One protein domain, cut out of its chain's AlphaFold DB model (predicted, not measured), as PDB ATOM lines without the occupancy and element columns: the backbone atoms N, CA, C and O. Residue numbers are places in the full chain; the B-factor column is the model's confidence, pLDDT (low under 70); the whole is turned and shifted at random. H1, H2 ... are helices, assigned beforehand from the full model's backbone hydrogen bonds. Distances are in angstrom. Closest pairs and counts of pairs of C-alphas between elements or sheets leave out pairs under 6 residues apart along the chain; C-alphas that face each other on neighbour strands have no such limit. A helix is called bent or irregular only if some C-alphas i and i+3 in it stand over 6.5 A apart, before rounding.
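This is residues 12 to 62 of the 62 residues of an uncharacterized protein of Paeniclostridium sordellii (strain ATCC 9714 / DSM 2141 / JCM 3814 / LMG 15708 / NCIMB 10717 / 211) (UniProt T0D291). The model is a flat, open U: the short helices H1 and H2 follow each other along one arm, the longer helix H3 makes the other arm, and a wide loop joins H2 to H3. H2 and H3 form a helical hairpin, while residues 35 to 46 of the bend and residues 56 to 62 at the far end of the H3 arm stick out free. The printed part has 51 residues, with three named helices in the order H1, H2, H3 and no named strand; the class is all helix. It is loose, with a radius of gyration of the C-alphas of 12.7 A and spans of 33 by 27 by 11 A.

H1, residues 17 to 21, touches no helix. A tight link of four residues leads to H2, residues 26 to 33, yet H1 and H2 are apart. H3, residues 46 to 60, touches H2; their closest C-alphas, those of Leu 30 and Lys 47, are 7.3 A apart. The two run opposite ways at a shallow tilt of 33 degrees, only just short of steep. H1 and H3 are apart. In H1, H2 and H3 every O i to N i+4 pair is within hydrogen-bond range.

H1 begins at C-alpha 17, (323.612, 357.370, 603.781), and measures 6.3 A from first to last C-alpha. H2 measures 9.4 A, beginning at C-alpha 26, (309.664, 355.708, 605.144). It is irregular, but only just: C-alphas 30 and 33 are 6.6 A apart. H3 measures 21.2 A and ends at C-alpha 60, (304.941, 346.087, 594.429).

The C-alphas of Pro 38 and Gln 62, the two farthest apart, are 36.7 A from each other. The link from H2 to H3, 12 residues, is long. The printed part has no cut and ends at the chain's last residue. Its mean pLDDT is 93.9, and residue 62 is under 70.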
ATOM      1  N   LEU A  12     320.133 362.075 611.577       95.25
ATOM      2  CA  LEU A  12     320.219 360.990 610.608       95.25
ATOM      3  C   LEU A  12     318.826 360.539 610.199       95.25
ATOM      4  O   LEU A  12     318.072 359.989 610.995       95.25
ATOM      5  N   ASP A  13     318.501 360.713 608.932       95.25
ATOM      6  CA  ASP A  13     317.208 360.325 608.388       95.25
ATOM      7  C   ASP A  13     317.368 359.405 607.170       95.25
ATOM      8  O   ASP A  13     318.478 358.998 606.801       95.25
ATOM      9  N   LYS A  14     316.238 359.119 606.524       93.81
ATOM     10  CA  LYS A  14     316.153 358.313 605.305       93.81
ATOM     11  C   LYS A  14     316.953 358.841 604.115       93.81
ATOM     12  O   LYS A  14     317.239 358.069 603.205       93.81
ATOM     13  N   HIS A  15     317.281 360.131 604.085       96.19
ATOM     14  CA  HIS A  15     318.020 360.763 602.992       96.19
ATOM     15  C   HIS A  15     319.531 360.764 603.255       96.19
ATOM     16  O   HIS A  15     320.322 360.938 602.329       96.19
ATOM     17  N   THR A  16     319.955 360.523 604.499       95.62
ATOM     18  CA  THR A  16     321.370 360.319 604.825       95.62
ATOM     19  C   THR A  16     321.811 358.882 604.544       95.62
ATOM     20  O   THR A  16     321.127 357.921 604.892       95.62
ATOM     21  N   VAL A  17     323.024 358.708 604.004       96.00
ATOM     22  CA  VAL A  17     323.612 357.370 603.781       96.00
ATOM     23  C   VAL A  17     323.684 356.565 605.083       96.00
ATOM     24  O   VAL A  17     323.425 355.364 605.091       96.00
ATOM     25  N   ARG A  18     324.034 357.220 606.198       95.81
ATOM     26  CA  ARG A  18     324.129 356.572 607.512       95.81
ATOM     27  C   ARG A  18     322.747 356.187 608.050       95.81
ATOM     28  O   ARG A  18     322.589 355.050 608.473       95.81
ATOM     29  N   GLY A  19     321.753 357.071 607.974       96.81
ATOM     30  CA  GLY A  19     320.388 356.769 608.412       96.81
ATOM     31  C   GLY A  19     319.727 355.670 607.576       96.81
ATOM     32  O   GLY A  19     319.148 354.747 608.144       96.81
ATOM     33  N   ALA A  20     319.914 355.674 606.253       95.38
ATOM     34  CA  ALA A  20     319.446 354.592 605.385       95.38
ATOM     35  C   ALA A  20     320.051 353.228 605.777       95.38
ATOM     36  O   ALA A  20     319.327 352.242 605.892       95.38
ATOM     37  N   LYS A  21     321.359 353.172 606.077       97.00
ATOM     38  CA  LYS A  21     322.025 351.951 606.584       97.00
ATOM     39  C   LYS A  21     321.507 351.493 607.951       97.00
ATOM     40  O   LYS A  21     321.587 350.310 608.253       97.00
ATOM     41  N   MET A  22     320.982 352.408 608.762       96.19
ATOM     42  CA  MET A  22     320.350 352.107 610.053       96.19
ATOM     43  C   MET A  22     318.889 351.646 609.914       96.19
ATOM     44  O   MET A  22     318.219 351.467 610.926       96.19
ATOM     45  N   GLY A  23     318.368 351.490 608.692       95.25
ATOM     46  CA  GLY A  23     316.968 351.127 608.463       95.25
ATOM     47  C   GLY A  23     315.987 352.274 608.716       95.25
ATOM     48  O   GLY A  23     314.799 352.031 608.909       95.25
ATOM     49  N   ARG A  24     316.453 353.533 608.722       96.31
ATOM     50  CA  ARG A  24     315.578 354.708 608.854       96.31
ATOM     51  C   ARG A  24     314.884 354.985 607.531       96.31
ATOM     52  O   ARG A  24     315.266 355.898 606.819       96.31
ATOM     53  N   ASP A  25     313.908 354.170 607.169       94.75
ATOM     54  CA  ASP A  25     313.161 354.279 605.920       94.75
ATOM     55  C   ASP A  25     311.861 355.104 606.073       94.75
ATOM     56  O   ASP A  25     311.655 355.835 607.047       94.75
ATOM     57  N   SER A  26     310.964 355.026 605.084       95.44
ATOM     58  CA  SER A  26     309.664 355.708 605.144       95.44
ATOM     59  C   SER A  26     308.767 355.203 606.286       95.44
ATOM     60  O   SER A  26     307.985 355.989 606.820       95.44
ATOM     61  N   PHE A  27     308.882 353.931 606.690       95.62
ATOM     62  CA  PHE A  27     308.141 353.387 607.832       95.62
ATOM     63  C   PHE A  27     308.707 353.901 609.155       95.62
ATOM     64  O   PHE A  27     307.928 354.263 610.040       95.62
ATOM     65  N   HIS A  28     310.033 354.006 609.280       95.44
ATOM     66  CA  HIS A  28     310.663 354.663 610.425       95.44
ATOM     67  C   HIS A  28     310.228 356.131 610.532       95.44
ATOM     68  O   HIS A  28     309.888 356.605 611.615       95.44
ATOM     69  N   PHE A  29     310.195 356.867 609.416       95.31
ATOM     70  CA  PHE A  29     309.712 358.249 609.420       95.31
ATOM     71  C   PHE A  29     308.263 358.350 609.926       95.31
ATOM     72  O   PHE A  29     307.975 359.121 610.843       95.31
ATOM     73  N   LEU A  30     307.361 357.531 609.382       95.81
ATOM     74  CA  LEU A  30     305.946 357.548 609.753       95.81
ATOM     75  C   LEU A  30     305.700 357.209 611.232       95.81
ATOM     76  O   LEU A  30     304.827 357.798 611.871       95.81
ATOM     77  N   ASN A  31     306.440 356.242 611.771       95.06
ATOM     78  CA  ASN A  31     306.180 355.724 613.112       95.06
ATOM     79  C   ASN A  31     307.006 356.395 614.208       95.06
ATOM     80  O   ASN A  31     306.570 356.373 615.356       95.06
ATOM     81  N   GLU A  32     308.140 357.011 613.869       94.06
ATOM     82  CA  GLU A  32     309.058 357.601 614.845       94.06
ATOM     83  C   GLU A  32     309.405 359.055 614.520       94.06
ATOM     84  O   GLU A  32     309.015 359.955 615.260       94.06
ATOM     85  N   ALA A  33     310.066 359.314 613.388       93.88
ATOM     86  CA  ALA A  33     310.665 360.631 613.130       93.88
ATOM     87  C   ALA A  33     309.657 361.760 612.827       93.88
ATOM     88  O   ALA A  33     310.030 362.928 612.855       93.88
ATOM     89  N   SER A  34     308.398 361.431 612.523       93.69
ATOM     90  CA  SER A  34     307.329 362.410 612.265       93.69
ATOM     91  C   SER A  34     306.550 362.839 613.516       93.69
ATOM     92  O   SER A  34     305.678 363.703 613.418       93.69
ATOM     93  N   LYS A  35     306.824 362.242 614.686       93.06
ATOM     94  CA  LYS A  35     306.145 362.590 615.943       93.06
ATOM     95  C   LYS A  35     306.489 364.019 616.362       93.06
ATOM     96  O   LYS A  35     307.656 364.401 616.391       93.06
ATOM     97  N   VAL A  36     305.474 364.777 616.768       93.19
ATOM     98  CA  VAL A  36     305.637 366.081 617.420       93.19
ATOM     99  C   VAL A  36     305.104 365.940 618.837       93.19
ATOM    100  O   VAL A  36     304.006 365.433 619.029       93.19
ATOM    101  N   ILE A  37     305.895 366.330 619.838       94.38
ATOM    102  CA  ILE A  37     305.537 366.163 621.252       94.38
ATOM    103  C   ILE A  37     305.289 367.551 621.867       94.38
ATOM    104  O   ILE A  37     306.190 368.390 621.806       94.38
ATOM    105  N   PRO A  38     304.115 367.800 622.481       94.94
ATOM    106  CA  PRO A  38     302.985 366.878 622.627       94.94
ATOM    107  C   PRO A  38     302.249 366.636 621.300       94.94
ATOM    108  O   PRO A  38     302.152 367.527 620.457       94.94
ATOM    109  N   GLN A  39     301.714 365.424 621.137       93.50
ATOM    110  CA  GLN A  39     300.943 365.064 619.952       93.50
ATOM    111  C   GLN A  39     299.521 365.619 620.085       93.50
ATOM    112  O   GLN A  39     298.868 365.426 621.107       93.50
ATOM    113  N   MET A  40     299.051 366.313 619.051       93.81
ATOM    114  CA  MET A  40     297.674 366.804 618.983       93.81
ATOM    115  C   MET A  40     296.719 365.665 618.608       93.81
ATOM    116  O   MET A  40     297.007 364.906 617.679       93.81
ATOM    117  N   GLU A  41     295.581 365.582 619.299       94.81
ATOM    118  CA  GLU A  41     294.466 364.716 618.907       94.81
ATOM    119  C   GLU A  41     293.834 365.240 617.615       94.81
ATOM    120  O   GLU A  41     293.533 366.430 617.496       94.81
ATOM    121  N   VAL A  42     293.654 364.362 616.632       93.56
ATOM    122  CA  VAL A  42     293.128 364.726 615.313       93.56
ATOM    123  C   VAL A  42     292.134 363.681 614.818       93.56
ATOM    124  O   VAL A  42     292.326 362.490 615.026       93.56
ATOM    125  N   GLU A  43     291.101 364.123 614.101       96.94
ATOM    126  CA  GLU A  43     290.052 363.247 613.547       96.94
ATOM    127  C   GLU A  43     290.347 362.771 612.108       96.94
ATOM    128  O   GLU A  43     289.515 362.125 611.475       96.94
ATOM    129  N   ASN A  44     291.516 363.110 611.548       96.38
ATOM    130  CA  ASN A  44     291.875 362.741 610.175       96.38
ATOM    131  C   ASN A  44     292.576 361.375 610.087       96.38
ATOM    132  O   ASN A  44     293.234 360.925 611.019       96.38
ATOM    133  N   ASP A  45     292.500 360.757 608.908       96.94
ATOM    134  CA  ASP A  45     293.044 359.426 608.620       96.94
ATOM    135  C   ASP A  45     294.433 359.455 607.953       96.94
ATOM    136  O   ASP A  45     294.912 358.437 607.448       96.94
ATOM    137  N   TYR A  46     295.105 360.612 607.901       95.25
ATOM    138  CA  TYR A  46     296.263 360.804 607.019       95.25
ATOM    139  C   TYR A  46     297.414 359.853 607.334       95.25
ATOM    140  O   TYR A  46     298.038 359.316 606.414       95.25
ATOM    141  N   LYS A  47     297.671 359.611 608.623       94.12
ATOM    142  CA  LYS A  47     298.724 358.697 609.077       94.12
ATOM    143  C   LYS A  47     298.449 357.262 608.624       94.12
ATOM    144  O   LYS A  47     299.332 356.609 608.068       94.12
ATOM    145  N   GLU A  48     297.220 356.791 608.810       96.12
ATOM    146  CA  GLU A  48     296.803 355.441 608.421       96.12
ATOM    147  C   GLU A  48     296.779 355.271 606.903       96.12
ATOM    148  O   GLU A  48     297.293 354.282 606.375       96.12
ATOM    149  N   ARG A  49     296.233 356.255 606.181       97.62
ATOM    150  CA  ARG A  49     296.198 356.258 604.717       97.62
ATOM    151  C   ARG A  49     297.604 356.224 604.131       97.62
ATOM    152  O   ARG A  49     297.862 355.449 603.211       97.62
ATOM    153  N   TYR A  50     298.526 357.013 604.679       96.88
ATOM    154  CA  TYR A  50     299.922 356.985 604.259       96.88
ATOM    155  C   TYR A  50     300.582 355.631 604.556       96.88
ATOM    156  O   TYR A  50     301.248 355.081 603.680       96.88
ATOM    157  N   GLY A  51     300.321 355.033 605.723       97.31
ATOM    158  CA  GLY A  51     300.785 353.680 606.050       97.31
ATOM    159  C   GLY A  51     300.321 352.619 605.043       97.31
ATOM    160  O   GLY A  51     301.124 351.803 604.592       97.31
ATOM    161  N   LYS A  52     299.053 352.673 604.610       97.69
ATOM    162  CA  LYS A  52     298.511 351.780 603.565       97.69
ATOM    163  C   LYS A  52     299.219 351.970 602.219       97.69
ATOM    164  O   LYS A  52     299.558 350.985 601.566       97.69
ATOM    165  N   ILE A  53     299.476 353.219 601.821       97.00
ATOM    166  CA  ILE A  53     300.205 353.538 600.583       97.00
ATOM    167  C   ILE A  53     301.626 352.968 600.632       97.00
ATOM    168  O   ILE A  53     302.056 352.328 599.673       97.00
ATOM    169  N   LEU A  54     302.338 353.144 601.748       95.62
ATOM    170  CA  LEU A  54     303.677 352.577 601.924       95.62
ATOM    171  C   LEU A  54     303.668 351.046 601.838       95.62
ATOM    172  O   LEU A  54     304.536 350.471 601.183       95.62
ATOM    173  N   GLY A  55     302.675 350.387 602.443       95.81
ATOM    174  CA  GLY A  55     302.511 348.934 602.357       95.81
ATOM    175  C   GLY A  55     302.295 348.446 600.922       95.81
ATOM    176  O   GLY A  55     302.968 347.518 600.479       95.81
ATOM    177  N   TYR A  56     301.418 349.116 600.170       96.25
ATOM    178  CA  TYR A  56     301.176 348.809 598.757       96.25
ATOM    179  C   TYR A  56     302.437 348.984 597.897       96.25
ATOM    180  O   TYR A  56     302.749 348.126 597.073       96.25
ATOM    181  N   ILE A  57     303.188 350.072 598.102       93.69
ATOM    182  CA  ILE A  57     304.438 350.324 597.373       93.69
ATOM    183  C   ILE A  57     305.477 349.242 597.695       93.69
ATOM    184  O   ILE A  57     306.082 348.699 596.775       93.69
ATOM    185  N   ASN A  58     305.645 348.872 598.967       89.88
ATOM    186  CA  ASN A  58     306.582 347.817 599.361       89.88
ATOM    187  C   ASN A  58     306.212 346.448 598.777       89.88
ATOM    188  O   ASN A  58     307.106 345.721 598.358       89.88
ATOM    189  N   GLN A  59     304.921 346.114 598.703       86.75
ATOM    190  CA  GLN A  59     304.459 344.877 598.069       86.75
ATOM    191  C   GLN A  59     304.769 344.848 596.565       86.75
ATOM    192  O   GLN A  59     305.089 343.794 596.036       86.75
ATOM    193  N   LYS A  60     304.670 345.990 595.874       87.25
ATOM    194  CA  LYS A  60     304.941 346.087 594.429       87.25
ATOM    195  C   LYS A  60     306.422 346.094 594.053       87.25
ATOM    196  O   LYS A  60     306.730 345.904 592.881       87.25
ATOM    197  N   MET A  61     307.307 346.395 595.000       78.00
ATOM    198  CA  MET A  61     308.758 346.407 594.782       78.00
ATOM    199  C   MET A  61     309.429 345.058 595.093       78.00
ATOM    200  O   MET A  61     310.638 344.945 594.890       78.00
ATOM    201  N   GLN A  62     308.673 344.071 595.590       59.88
ATOM    202  CA  GLN A  62     309.084 342.663 595.705       59.88
ATOM    203  C   GLN A  62     308.656 341.885 594.462       59.88
ATOM    204  O   GLN A  62     309.417 340.971 594.077       59.88
TER     205      GLN A  62